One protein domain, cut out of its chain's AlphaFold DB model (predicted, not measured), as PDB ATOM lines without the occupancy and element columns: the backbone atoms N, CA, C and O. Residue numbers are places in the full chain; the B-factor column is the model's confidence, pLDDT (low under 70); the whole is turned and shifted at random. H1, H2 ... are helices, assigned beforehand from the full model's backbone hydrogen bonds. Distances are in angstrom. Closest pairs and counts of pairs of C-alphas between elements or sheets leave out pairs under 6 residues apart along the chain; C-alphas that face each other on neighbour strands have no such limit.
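AT A GLANCE: This is residues 54 to 151 of the 151 residues of an uncharacterized protein of Saprospiraceae bacterium (UniProt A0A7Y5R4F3). One long helix, H6, forms the middle of an elongated body, with H1 and H2 following one another along one side of it and H4 along the other side. H3 leads from H2 across to H4 near the end of H6, and the chain then runs back through H4 and a helix-free stretch to little H5, near where H6 begins. The printed part has 98 residues, with six named helices, H1 to H6 in order, and no named strand; its class is all helix. It is only just loose, close to compact, with a radius of gyration of the C-alphas of 15.5 A and spans of 46 by 29 by 17 A.

IN THESE COORDINATES: Find C-alpha 129 at (11.321, 45.505, 77.755); from there H6, residues 129 to 149, runs 30.4 A to C-alpha 149 at (30.780, 58.093, 97.424). Go back to C-alpha 61 at (5.368, 50.978, 79.447), where H1, residues 61 to 69, begins and runs 12.1 A. Next come H2, residues 72 to 82, 15.9 A long, and H3, residues 84 to 94, 15.5 A long. H4 takes residues 98 to 109 and 16.0 A, and H5 takes residues 116 to 119 and 4.9 A.

HOW THE PARTS SIT: Start at H6, the hub, which touches H1, H2 and H4. H2 touches it closest at the C-alphas of Ala 73 and Ile 138, 4.7 A apart, running the same way at a shallow tilt of 33 degrees, only just short of steep. H1 touches residues 130 to 134 of H6 alone, closest at the C-alphas of Asp 61 and Ala 130, 5.3 A, the same way at a shallow tilt of 23 degrees. Residues 105 to 109 of H4 alone touch residues 136 to 143 of H6; the closest C-alphas are those of Leu 109 and Ala 139, 5.5 A, and the two helices run opposite ways at a shallow tilt of 29 degrees. H3 is close to H6 but not clearly touching, with the C-alphas of Ile 90 and Val 146 closest at 6.9 A; at 70.2 degrees it is only just about perpendicular to H6. H5 is only just apart from H6, 8.4 A at the closest. Every O i to N i+4 pair is within hydrogen-bond range in H1, H3, H4 and H6, and 6 of 7 are in H2; H5 is too short for such a pair.

THE WHOLE: Look to Met 54 and Glu 95 for the two C-alphas farthest apart, 46.3 A. The printed part has no cut and no long link. Residues 54 to 56 have pLDDT under 70, while the mean of the printed part is 94.4.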
ATOM      1  N   MET A  54      -0.465  39.071  80.365       67.75
ATOM      2  CA  MET A  54      -1.535  39.996  80.729       67.75
ATOM      3  C   MET A  54      -0.925  41.269  81.322       67.75
ATOM      4  O   MET A  54      -0.177  41.214  82.295       67.75
ATOM      5  N   GLY A  55      -1.260  42.433  80.754       58.50
ATOM      6  CA  GLY A  55      -0.687  43.726  81.162       58.50
ATOM      7  C   GLY A  55      -0.889  44.075  82.643       58.50
ATOM      8  O   GLY A  55      -0.061  44.760  83.226       58.50
ATOM      9  N   CYS A  56      -1.930  43.542  83.293       65.50
ATOM     10  CA  CYS A  56      -2.139  43.693  84.739       65.50
ATOM     11  C   CYS A  56      -1.151  42.888  85.606       65.50
ATOM     12  O   CYS A  56      -1.050  43.132  86.806       65.50
ATOM     13  N   CYS A  57      -0.420  41.944  85.014       75.25
ATOM     14  CA  CYS A  57       0.484  41.022  85.697       75.25
ATOM     15  C   CYS A  57       1.966  41.280  85.380       75.25
ATOM     16  O   CYS A  57       2.804  40.466  85.760       75.25
ATOM     17  N   CYS A  58       2.292  42.374  84.682       86.44
ATOM     18  CA  CYS A  58       3.653  42.688  84.235       86.44
ATOM     19  C   CYS A  58       4.024  44.138  84.474       86.44
ATOM     20  O   CYS A  58       3.152  44.976  84.671       86.44
ATOM     21  N   PHE A  59       5.317  44.439  84.429       92.06
ATOM     22  CA  PHE A  59       5.789  45.818  84.362       92.06
ATOM     23  C   PHE A  59       5.625  46.329  82.924       92.06
ATOM     24  O   PHE A  59       6.229  45.791  81.999       92.06
ATOM     25  N   THR A  60       4.759  47.310  82.707       92.56
ATOM     26  CA  THR A  60       4.379  47.814  81.377       92.56
ATOM     27  C   THR A  60       5.047  49.151  81.059       92.56
ATOM     28  O   THR A  60       5.677  49.764  81.917       92.56
ATOM     29  N   ASP A  61       4.876  49.648  79.831       94.06
ATOM     30  CA  ASP A  61       5.368  50.978  79.447       94.06
ATOM     31  C   ASP A  61       4.703  52.108  80.255       94.06
ATOM     32  O   ASP A  61       5.332  53.130  80.521       94.06
ATOM     33  N   LEU A  62       3.452  51.918  80.700       94.06
ATOM     34  CA  LEU A  62       2.779  52.859  81.602       94.06
ATOM     35  C   LEU A  62       3.443  52.877  82.983       94.06
ATOM     36  O   LEU A  62       3.659  53.953  83.540       94.06
ATOM     37  N   ASP A  63       3.810  51.703  83.512       95.19
ATOM     38  CA  ASP A  63       4.559  51.600  84.770       95.19
ATOM     39  C   ASP A  63       5.948  52.246  84.626       95.19
ATOM     40  O   ASP A  63       6.380  52.975  85.516       95.19
ATOM     41  N   LEU A  64       6.624  52.053  83.486       97.00
ATOM     42  CA  LEU A  64       7.913  52.691  83.201       97.00
ATOM     43  C   LEU A  64       7.800  54.217  83.128       97.00
ATOM     44  O   LEU A  64       8.637  54.921  83.693       97.00
ATOM     45  N   ALA A  65       6.766  54.743  82.470       97.56
ATOM     46  CA  ALA A  65       6.530  56.181  82.410       97.56
ATOM     47  C   ALA A  65       6.308  56.769  83.815       97.56
ATOM     48  O   ALA A  65       6.861  57.821  84.146       97.56
ATOM     49  N   GLU A  66       5.553  56.073  84.670       97.38
ATOM     50  CA  GLU A  66       5.371  56.475  86.067       97.38
ATOM     51  C   GLU A  66       6.674  56.400  86.867       97.38
ATOM     52  O   GLU A  66       7.003  57.324  87.615       97.38
ATOM     53  N   PHE A  67       7.441  55.328  86.686       97.69
ATOM     54  CA  PHE A  67       8.737  55.109  87.322       97.69
ATOM     55  C   PHE A  67       9.721  56.244  86.996       97.69
ATOM     56  O   PHE A  67      10.392  56.792  87.874       97.69
ATOM     57  N   GLN A  68       9.765  56.656  85.728       97.81
ATOM     58  CA  GLN A  68      10.564  57.792  85.270       97.81
ATOM     59  C   GLN A  68      10.059  59.110  85.862       97.81
ATOM     60  O   GLN A  68      10.844  59.893  86.398       97.81
ATOM     61  N   ARG A  69       8.744  59.350  85.808       97.81
ATOM     62  CA  ARG A  69       8.118  60.580  86.311       97.81
ATOM     63  C   ARG A  69       8.345  60.775  87.809       97.81
ATOM     64  O   ARG A  69       8.638  61.885  88.248       97.81
ATOM     65  N   SER A  70       8.225  59.701  88.583       96.44
ATOM     66  CA  SER A  70       8.437  59.695  90.034       96.44
ATOM     67  C   SER A  70       9.915  59.625  90.435       96.44
ATOM     68  O   SER A  70      10.231  59.750  91.617       96.44
ATOM     69  N   LYS A  71      10.831  59.493  89.462       97.50
ATOM     70  CA  LYS A  71      12.280  59.362  89.670       97.50
ATOM     71  C   LYS A  71      12.630  58.218  90.626       97.50
ATOM     72  O   LYS A  71      13.518  58.360  91.467       97.50
ATOM     73  N   THR A  72      11.940  57.083  90.507       97.25
ATOM     74  CA  THR A  72      12.080  55.951  91.437       97.25
ATOM     75  C   THR A  72      13.533  55.494  91.587       97.25
ATOM     76  O   THR A  72      13.990  55.301  92.708       97.25
ATOM     77  N   ALA A  73      14.304  55.404  90.497       97.31
ATOM     78  CA  ALA A  73      15.718  55.015  90.564       97.31
ATOM     79  C   ALA A  73      16.577  55.968  91.427       97.31
ATOM     80  O   ALA A  73      17.443  55.516  92.178       97.31
ATOM     81  N   ASP A  74      16.307  57.277  91.385       97.06
ATOM     82  CA  ASP A  74      17.006  58.264  92.220       97.06
ATOM     83  C   ASP A  74      16.583  58.157  93.689       97.06
ATOM     84  O   ASP A  74      17.401  58.348  94.590       97.06
ATOM     85  N   VAL A  75      15.301  57.876  93.940       97.44
ATOM     86  CA  VAL A  75      14.774  57.643  95.292       97.44
ATOM     87  C   VAL A  75      15.447  56.419  95.910       97.44
ATOM     88  O   VAL A  75      16.013  56.532  96.994       97.44
ATOM     89  N   VAL A  76      15.506  55.306  95.176       97.06
ATOM     90  CA  VAL A  76      16.206  54.077  95.582       97.06
ATOM     91  C   VAL A  76      17.670  54.356  95.932       97.06
ATOM     92  O   VAL A  76      18.157  53.935  96.983       97.06
ATOM     93  N   ALA A  77      18.388  55.105  95.089       96.31
ATOM     94  CA  ALA A  77      19.770  55.480  95.375       96.31
ATOM     95  C   ALA A  77      19.878  56.319  96.667       96.31
ATOM     96  O   ALA A  77      20.716  56.046  97.531       96.31
ATOM     97  N   LYS A  78      19.003  57.311  96.863       95.62
ATOM     98  CA  LYS A  78      18.989  58.132  98.088       95.62
ATOM     99  C   LYS A  78      18.732  57.303  99.346       95.62
ATOM    100  O   LYS A  78      19.394  57.528 100.360       95.62
ATOM    101  N   GLU A  79      17.823  56.337  99.284       95.88
ATOM    102  CA  GLU A  79      17.558  55.417 100.391       95.88
ATOM    103  C   GLU A  79      18.795  54.569 100.711       95.88
ATOM    104  O   GLU A  79      19.242  54.532 101.863       95.88
ATOM    105  N   LEU A  80      19.434  53.984  99.691       96.00
ATOM    106  CA  LEU A  80      20.669  53.211  99.850       96.00
ATOM    107  C   LEU A  80      21.811  54.031 100.452       96.00
ATOM    108  O   LEU A  80      22.544  53.514 101.294       96.00
ATOM    109  N   ARG A  81      21.939  55.318 100.111       95.69
ATOM    110  CA  ARG A  81      22.966  56.204 100.690       95.69
ATOM    111  C   ARG A  81      22.920  56.231 102.220       95.69
ATOM    112  O   ARG A  81      23.956  56.324 102.882       95.69
ATOM    113  N   SER A  82      21.720  56.172 102.793       93.69
ATOM    114  CA  SER A  82      21.522  56.189 104.244       93.69
ATOM    115  C   SER A  82      21.797  54.834 104.915       93.69
ATOM    116  O   SER A  82      22.083  54.797 106.113       93.69
ATOM    117  N   SER A  83      21.803  53.739 104.149       94.62
ATOM    118  CA  SER A  83      21.953  52.371 104.650       94.62
ATOM    119  C   SER A  83      23.348  52.102 105.214       94.62
ATOM    120  O   SER A  83      24.360  52.226 104.523       94.62
ATOM    121  N   GLY A  84      23.407  51.652 106.473       94.44
ATOM    122  CA  GLY A  84      24.657  51.228 107.111       94.44
ATOM    123  C   GLY A  84      25.335  50.082 106.357       94.44
ATOM    124  O   GLY A  84      26.538  50.141 106.112       94.44
ATOM    125  N   ARG A  85      24.558  49.091 105.892       93.38
ATOM    126  CA  ARG A  85      25.086  47.975 105.090       93.38
ATOM    127  C   ARG A  85      25.700  48.474 103.786       93.38
ATOM    128  O   ARG A  85      26.791  48.037 103.438       93.38
ATOM    129  N   PHE A  86      25.032  49.395 103.092       96.00
ATOM    130  CA  PHE A  86      25.548  49.941 101.838       96.00
ATOM    131  C   PHE A  86      26.855  50.706 102.061       96.00
ATOM    132  O   PHE A  86      27.821  50.475 101.344       96.00
ATOM    133  N   LYS A  87      26.951  51.513 103.126       96.38
ATOM    134  CA  LYS A  87      28.208  52.179 103.512       96.38
ATOM    135  C   LYS A  87      29.347  51.187 103.771       96.38
ATOM    136  O   LYS A  87      30.473  51.455 103.366       96.38
ATOM    137  N   SER A  88      29.072  50.037 104.391       95.81
ATOM    138  CA  SER A  88      30.077  48.977 104.561       95.81
ATOM    139  C   SER A  88      30.524  48.365 103.228       95.81
ATOM    140  O   SER A  88      31.702  48.064 103.075       95.81
ATOM    141  N   ILE A  89      29.620  48.219 102.253       97.00
ATOM    142  CA  ILE A  89      29.981  47.788 100.890       97.00
ATOM    143  C   ILE A  89      30.875  48.845 100.232       97.00
ATOM    144  O   ILE A  89      31.909  48.487  99.680       97.00
ATOM    145  N   ILE A  90      30.542  50.137 100.342       97.75
ATOM    146  CA  ILE A  90      31.393  51.222  99.826       97.75
ATOM    147  C   ILE A  90      32.794  51.163 100.440       97.75
ATOM    148  O   ILE A  90      33.772  51.280  99.710       97.75
ATOM    149  N   ALA A  91      32.908  50.945 101.753       96.12
ATOM    150  CA  ALA A  91      34.206  50.785 102.409       96.12
ATOM    151  C   ALA A  91      34.998  49.603 101.825       96.12
ATOM    152  O   ALA A  91      36.164  49.766 101.499       96.12
ATOM    153  N   ALA A  92      34.356  48.453 101.596       96.62
ATOM    154  CA  ALA A  92      35.004  47.312 100.947       96.62
ATOM    155  C   ALA A  92      35.404  47.597  99.485       96.62
ATOM    156  O   ALA A  92      36.418  47.088  99.020       96.62
ATOM    157  N   ILE A  93      34.629  48.407  98.757       97.50
ATOM    158  CA  ILE A  93      34.956  48.817  97.382       97.50
ATOM    159  C   ILE A  93      36.165  49.762  97.358       97.50
ATOM    160  O   ILE A  93      36.958  49.683  96.424       97.50
ATOM    161  N   LYS A  94      36.345  50.619  98.373       96.75
ATOM    162  CA  LYS A  94      37.511  51.519  98.474       96.75
ATOM    163  C   LYS A  94      38.845  50.776  98.566       96.75
ATOM    164  O   LYS A  94      39.859  51.330  98.161       96.75
ATOM    165  N   GLU A  95      38.829  49.533  99.043       96.62
ATOM    166  CA  GLU A  95      40.014  48.671  99.125       96.62
ATOM    167  C   GLU A  95      40.351  47.971  97.796       96.62
ATOM    168  O   GLU A  95      41.401  47.341  97.677       96.62
ATOM    169  N   LEU A  96      39.473  48.045  96.789       96.31
ATOM    170  CA  LEU A  96      39.722  47.435  95.486       96.31
ATOM    171  C   LEU A  96      40.705  48.263  94.657       96.31
ATOM    172  O   LEU A  96      40.651  49.493  94.621       96.31
ATOM    173  N   SER A  97      41.534  47.579  93.870       97.25
ATOM    174  CA  SER A  97      42.287  48.239  92.805       97.25
ATOM    175  C   SER A  97      41.343  48.816  91.733       97.25
ATOM    176  O   SER A  97      40.237  48.301  91.523       97.25
ATOM    177  N   PRO A  98      41.779  49.825  90.952       96.44
ATOM    178  CA  PRO A  98      40.974  50.367  89.854       96.44
ATOM    179  C   PRO A  98      40.524  49.309  88.835       96.44
ATOM    180  O   PRO A  98      39.435  49.413  88.267       96.44
ATOM    181  N   GLN A  99      41.335  48.267  88.614       97.69
ATOM    182  CA  GLN A  99      40.989  47.169  87.710       97.69
ATOM    183  C   GLN A  99      39.876  46.284  88.290       97.69
ATOM    184  O   GLN A  99      38.947  45.914  87.567       97.69
ATOM    185  N   GLU A 100      39.954  45.942  89.576       97.62
ATOM    186  CA  GLU A 100      38.927  45.154  90.265       97.62
ATOM    187  C   GLU A 100      37.612  45.922  90.351       97.62
ATOM    188  O   GLU A 100      36.564  45.373  89.999       97.62
ATOM    189  N   TRP A 101      37.670  47.212  90.703       97.56
ATOM    190  CA  TRP A 101      36.498  48.079  90.666       97.56
ATOM    191  C   TRP A 101      35.897  48.147  89.261       97.56
ATOM    192  O   TRP A 101      34.698  47.943  89.104       97.56
ATOM    193  N   GLY A 102      36.711  48.343  88.218       97.75
ATOM    194  CA  GLY A 102      36.232  48.379  86.835       97.75
ATOM    195  C   GLY A 102      35.468  47.113  86.426       97.75
ATOM    196  O   GLY A 102      34.406  47.203  85.804       97.75
ATOM    197  N   ARG A 103      35.956  45.931  86.827       98.00
ATOM    198  CA  ARG A 103      35.279  44.643  86.579       98.00
ATOM    199  C   ARG A 103      33.963  44.531  87.350       98.00
ATOM    200  O   ARG A 103      32.944  44.161  86.762       98.00
ATOM    201  N   LEU A 104      33.969  44.864  88.641       97.94
ATOM    202  CA  LEU A 104      32.769  44.829  89.479       97.94
ATOM    203  C   LEU A 104      31.711  45.817  88.976       97.94
ATOM    204  O   LEU A 104      30.551  45.445  88.820       97.94
ATOM    205  N   ARG A 105      32.117  47.045  88.646       97.88
ATOM    206  CA  ARG A 105      31.264  48.098  88.087       97.88
ATOM    207  C   ARG A 105      30.595  47.653  86.792       97.88
ATOM    208  O   ARG A 105      29.389  47.823  86.644       97.88
ATOM    209  N   ALA A 106      31.344  47.043  85.872       98.00
ATOM    210  CA  ALA A 106      30.788  46.516  84.627       98.00
ATOM    211  C   ALA A 106      29.741  45.418  84.887       98.00
ATOM    212  O   ALA A 106      28.651  45.447  84.316       98.00
ATOM    213  N   LYS A 107      30.034  44.487  85.802       97.75
ATOM    214  CA  LYS A 107      29.104  43.418  86.196       97.75
ATOM    215  C   LYS A 107      27.841  43.970  86.867       97.75
ATOM    216  O   LYS A 107      26.737  43.508  86.589       97.75
ATOM    217  N   ALA A 108      27.998  44.969  87.728       97.31
ATOM    218  CA  ALA A 108      26.899  45.637  88.405       97.31
ATOM    219  C   ALA A 108      25.998  46.401  87.417       97.31
ATOM    220  O   ALA A 108      24.781  46.263  87.481       97.31
ATOM    221  N   LEU A 109      26.575  47.111  86.442       97.38
ATOM    222  CA  LEU A 109      25.818  47.787  85.379       97.38
ATOM    223  C   LEU A 109      25.055  46.817  84.471       97.38
ATOM    224  O   LEU A 109      23.982  47.163  83.988       97.38
ATOM    225  N   ALA A 110      25.591  45.617  84.247       96.75
ATOM    226  CA  ALA A 110      24.938  44.571  83.462       96.75
ATOM    227  C   ALA A 110      23.894  43.763  84.259       96.75
ATOM    228  O   ALA A 110      23.269  42.855  83.712       96.75
ATOM    229  N   THR A 111      23.718  44.041  85.553       96.56
ATOM    230  CA  THR A 111      22.791  43.290  86.404       96.56
ATOM    231  C   THR A 111      21.355  43.679  86.071       96.56
ATOM    232  O   THR A 111      20.922  44.778  86.393       96.56
ATOM    233  N   ARG A 112      20.628  42.762  85.430       95.50
ATOM    234  CA  ARG A 112      19.192  42.836  85.124       95.50
ATOM    235  C   ARG A 112      18.659  41.434  84.833       95.50
ATOM    236  O   ARG A 112      19.435  40.546  84.470       95.50
ATOM    237  N   ARG A 113      17.350  41.225  84.950       93.88
ATOM    238  CA  ARG A 113      16.688  40.026  84.423       93.88
ATOM    239  C   ARG A 113      16.643  40.079  82.885       93.88
ATOM    240  O   ARG A 113      16.555  41.168  82.303       93.88
ATOM    241  N   PRO A 114      16.724  38.927  82.202       94.00
ATOM    242  CA  PRO A 114      16.582  38.879  80.753       94.00
ATOM    243  C   PRO A 114      15.141  39.196  80.338       94.00
ATOM    244  O   PRO A 114      14.197  38.945  81.086       94.00
ATOM    245  N   THR A 115      14.938  39.722  79.137       94.75
ATOM    246  CA  THR A 115      13.587  39.844  78.576       94.75
ATOM    247  C   THR A 115      13.071  38.483  78.114       94.75
ATOM    248  O   THR A 115      13.852  37.570  77.842       94.75
ATOM    249  N   TRP A 116      11.757  38.328  77.954       92.56
ATOM    250  CA  TRP A 116      11.204  37.102  77.361       92.56
ATOM    251  C   TRP A 116      11.712  36.842  75.938       92.56
ATOM    252  O   TRP A 116      11.845  35.690  75.536       92.56
ATOM    253  N   ALA A 117      12.043  37.897  75.184       91.75
ATOM    254  CA  ALA A 117      12.664  37.766  73.867       91.75
ATOM    255  C   ALA A 117      14.099  37.219  73.968       91.75
ATOM    256  O   ALA A 117      14.473  36.350  73.188       91.75
ATOM    257  N   GLU A 118      14.876  37.675  74.956       92.75
ATOM    258  CA  GLU A 118      16.218  37.146  75.244       92.75
ATOM    259  C   GLU A 118      16.161  35.687  75.739       92.75
ATOM    260  O   GLU A 118      17.060  34.903  75.442       92.75
ATOM    261  N   GLN A 119      15.104  35.298  76.460       91.12
ATOM    262  CA  GLN A 119      14.904  33.920  76.932       91.12
ATOM    263  C   GLN A 119      14.272  32.976  75.902       91.12
ATOM    264  O   GLN A 119      14.322  31.760  76.082       91.12
ATOM    265  N   GLY A 120      13.604  33.507  74.876       91.25
ATOM    266  CA  GLY A 120      12.800  32.723  73.931       91.25
ATOM    267  C   GLY A 120      11.525  32.112  74.531       91.25
ATOM    268  O   GLY A 120      10.875  31.296  73.882       91.25
ATOM    269  N   SER A 121      11.155  32.475  75.763       88.12
ATOM    270  CA  SER A 121       9.948  31.985  76.436       88.12
ATOM    271  C   SER A 121       9.434  32.981  77.472       88.12
ATOM    272  O   SER A 121      10.162  33.849  77.956       88.12
ATOM    273  N   ILE A 122       8.153  32.848  77.811       87.31
ATOM    274  CA  ILE A 122       7.485  33.685  78.807       87.31
ATOM    275  C   ILE A 122       7.493  32.941  80.128       87.31
ATOM    276  O   ILE A 122       6.909  31.867  80.253       87.31
ATOM    277  N   SER A 123       8.183  33.512  81.107       87.12
ATOM    278  CA  SER A 123       8.315  32.947  82.445       87.12
ATOM    279  C   SER A 123       8.579  34.058  83.460       87.12
ATOM    280  O   SER A 123       9.064  35.125  83.084       87.12
ATOM    281  N   CYS A 124       8.351  33.780  84.747       86.25
ATOM    282  CA  CYS A 124       8.690  34.704  85.841       86.25
ATOM    283  C   CYS A 124      10.198  34.999  85.943       86.25
ATOM    284  O   CYS A 124      10.603  35.950  86.605       86.25
ATOM    285  N   SER A 125      11.042  34.180  85.304       85.44
ATOM    286  CA  SER A 125      12.489  34.412  85.261       85.44
ATOM    287  C   SER A 125      12.906  35.467  84.230       85.44
ATOM    288  O   SER A 125      14.055  35.914  84.252       85.44
ATOM    289  N   GLY A 126      11.981  35.876  83.358       89.44
ATOM    290  CA  GLY A 126      12.170  36.954  82.400       89.44
ATOM    291  C   GLY A 126      11.242  38.132  82.654       89.44
ATOM    292  O   GLY A 126      10.468  38.159  83.611       89.44
ATOM    293  N   GLN A 127      11.329  39.128  81.779       93.94
ATOM    294  CA  GLN A 127      10.527  40.340  81.890       93.94
ATOM    295  C   GLN A 127      10.189  40.984  80.546       93.94
ATOM    296  O   GLN A 127      10.660  40.583  79.478       93.94
ATOM    297  N   THR A 128       9.351  42.010  80.608       94.44
ATOM    298  CA  THR A 128       9.087  42.915  79.489       94.44
ATOM    299  C   THR A 128      10.305  43.809  79.205       94.44
ATOM    300  O   THR A 128      11.214  43.942  80.028       94.44
ATOM    301  N   ASN A 129      10.311  44.479  78.048       95.06
ATOM    302  CA  ASN A 129      11.321  45.505  77.755       95.06
ATOM    303  C   ASN A 129      11.251  46.671  78.755       95.06
ATOM    304  O   ASN A 129      12.287  47.150  79.202       95.06
ATOM    305  N   ALA A 130      10.042  47.064  79.162       95.62
ATOM    306  CA  ALA A 130       9.837  48.121  80.144       95.62
ATOM    307  C   ALA A 130      10.463  47.785  81.508       95.62
ATOM    308  O   ALA A 130      11.157  48.617  82.093       95.62
ATOM    309  N   GLY A 131      10.268  46.552  81.992       95.88
ATOM    310  CA  GLY A 131      10.888  46.078  83.232       95.88
ATOM    311  C   GLY A 131      12.413  46.073  83.138       95.88
ATOM    312  O   GLY A 131      13.091  46.587  84.026       95.88
ATOM    313  N   ARG A 132      12.955  45.599  82.008       96.56
ATOM    314  CA  ARG A 132      14.398  45.639  81.731       96.56
ATOM    315  C   ARG A 132      14.959  47.053  81.823       96.56
ATOM    316  O   ARG A 132      16.007  47.252  82.436       96.56
ATOM    317  N   ASP A 133      14.286  48.012  81.206       97.75
ATOM    318  CA  ASP A 133      14.755  49.393  81.169       97.75
ATOM    319  C   ASP A 133      14.693  50.029  82.565       97.75
ATOM    320  O   ASP A 133      15.664  50.658  82.987       97.75
ATOM    321  N   ALA A 134      13.633  49.772  83.340       97.94
ATOM    322  CA  ALA A 134      13.547  50.198  84.738       97.94
ATOM    323  C   ALA A 134      14.667  49.592  85.607       97.94
ATOM    324  O   ALA A 134      15.333  50.306  86.360       97.94
ATOM    325  N   GLU A 135      14.937  48.290  85.478       98.12
ATOM    326  CA  GLU A 135      16.025  47.632  86.208       98.12
ATOM    327  C   GLU A 135      17.400  48.198  85.844       98.12
ATOM    328  O   GLU A 135      18.254  48.376  86.721       98.12
ATOM    329  N   GLN A 136      17.605  48.522  84.564       98.25
ATOM    330  CA  GLN A 136      18.828  49.148  84.077       98.25
ATOM    331  C   GLN A 136      19.009  50.557  84.655       98.25
ATOM    332  O   GLN A 136      20.127  50.913  85.033       98.25
ATOM    333  N   MET A 137      17.928  51.336  84.765       98.50
ATOM    334  CA  MET A 137      17.948  52.655  85.406       98.50
ATOM    335  C   MET A 137      18.328  52.553  86.887       98.50
ATOM    336  O   MET A 137      19.161  53.327  87.353       98.50
ATOM    337  N   ILE A 138      17.796  51.566  87.622       98.38
ATOM    338  CA  ILE A 138      18.185  51.318  89.023       98.38
ATOM    339  C   ILE A 138      19.681  51.018  89.116       98.38
ATOM    340  O   ILE A 138      20.384  51.653  89.900       98.38
ATOM    341  N   ALA A 139      20.187  50.085  88.303       98.25
ATOM    342  CA  ALA A 139      21.605  49.730  88.314       98.25
ATOM    343  C   ALA A 139      22.499  50.952  88.028       98.25
ATOM    344  O   ALA A 139      23.500  51.160  88.713       98.25
ATOM    345  N   GLN A 140      22.115  51.793  87.061       98.50
ATOM    346  CA  GLN A 140      22.832  53.027  86.731       98.50
ATOM    347  C   GLN A 140      22.818  54.040  87.881       98.50
ATOM    348  O   GLN A 140      23.885  54.528  88.248       98.50
ATOM    349  N   SER A 141      21.658  54.326  88.482       98.38
ATOM    350  CA  SER A 141      21.560  55.278  89.599       98.38
ATOM    351  C   SER A 141      22.322  54.796  90.836       98.38
ATOM    352  O   SER A 141      22.987  55.593  91.497       98.38
ATOM    353  N   VAL A 142      22.301  53.490  91.133       98.31
ATOM    354  CA  VAL A 142      23.094  52.919  92.233       98.31
ATOM    355  C   VAL A 142      24.591  53.041  91.954       98.31
ATOM    356  O   VAL A 142      25.339  53.437  92.841       98.31
ATOM    357  N   ILE A 143      25.048  52.758  90.731       98.25
ATOM    358  CA  ILE A 143      26.468  52.896  90.377       98.25
ATOM    359  C   ILE A 143      26.915  54.356  90.379       98.25
ATOM    360  O   ILE A 143      28.000  54.644  90.873       98.25
ATOM    361  N   ALA A 144      26.078  55.283  89.912       98.19
ATOM    362  CA  ALA A 144      26.362  56.711  89.998       98.19
ATOM    363  C   ALA A 144      26.535  57.170  91.455       98.19
ATOM    364  O   ALA A 144      27.449  57.938  91.753       98.19
ATOM    365  N   LEU A 145      25.711  56.655  92.373       98.06
ATOM    366  CA  LEU A 145      25.872  56.894  93.806       98.06
ATOM    367  C   LEU A 145      27.184  56.312  94.346       98.06
ATOM    368  O   LEU A 145      27.863  56.982  95.120       98.06
ATOM    369  N   VAL A 146      27.553  55.087  93.959       97.94
ATOM    370  CA  VAL A 146      28.846  54.498  94.352       97.94
ATOM    371  C   VAL A 146      29.992  55.390  93.867       97.94
ATOM    372  O   VAL A 146      30.822  55.795  94.675       97.94
ATOM    373  N   ASP A 147      29.994  55.761  92.584       97.19
ATOM    374  CA  ASP A 147      31.001  56.637  91.974       97.19
ATOM    375  C   ASP A 147      31.069  58.012  92.678       97.19
ATOM    376  O   ASP A 147      32.137  58.611  92.768       97.19
ATOM    377  N   GLU A 148      29.953  58.527  93.205       97.50
ATOM    378  CA  GLU A 148      29.924  59.741  94.030       97.50
ATOM    379  C   GLU A 148      30.571  59.529  95.408       97.50
ATOM    380  O   GLU A 148      31.323  60.382  95.865       97.50
ATOM    381  N   MET A 149      30.299  58.399  96.067       96.94
ATOM    382  CA  MET A 149      30.780  58.093  97.424       96.94
ATOM    383  C   MET A 149      32.242  57.613  97.484       96.94
ATOM    384  O   MET A 149      32.824  57.525  98.576       96.94
ATOM    385  N   LEU A 150      32.818  57.250  96.336       95.06
ATOM    386  CA  LEU A 150      34.228  56.875  96.190       95.06
ATOM    387  C   LEU A 150      35.158  58.070  95.952       95.06
ATOM    388  O   LEU A 150      36.365  57.912  96.133       95.06
ATOM    389  N   LYS A 151      34.615  59.224  95.555       90.12
ATOM    390  CA  LYS A 151      35.361  60.489  95.502       90.12
ATOM    391  C   LYS A 151      35.734  60.952  96.908       90.12
ATOM    392  O   LYS A 151      36.794  61.602  97.011       90.12
TER     393      LYS A 151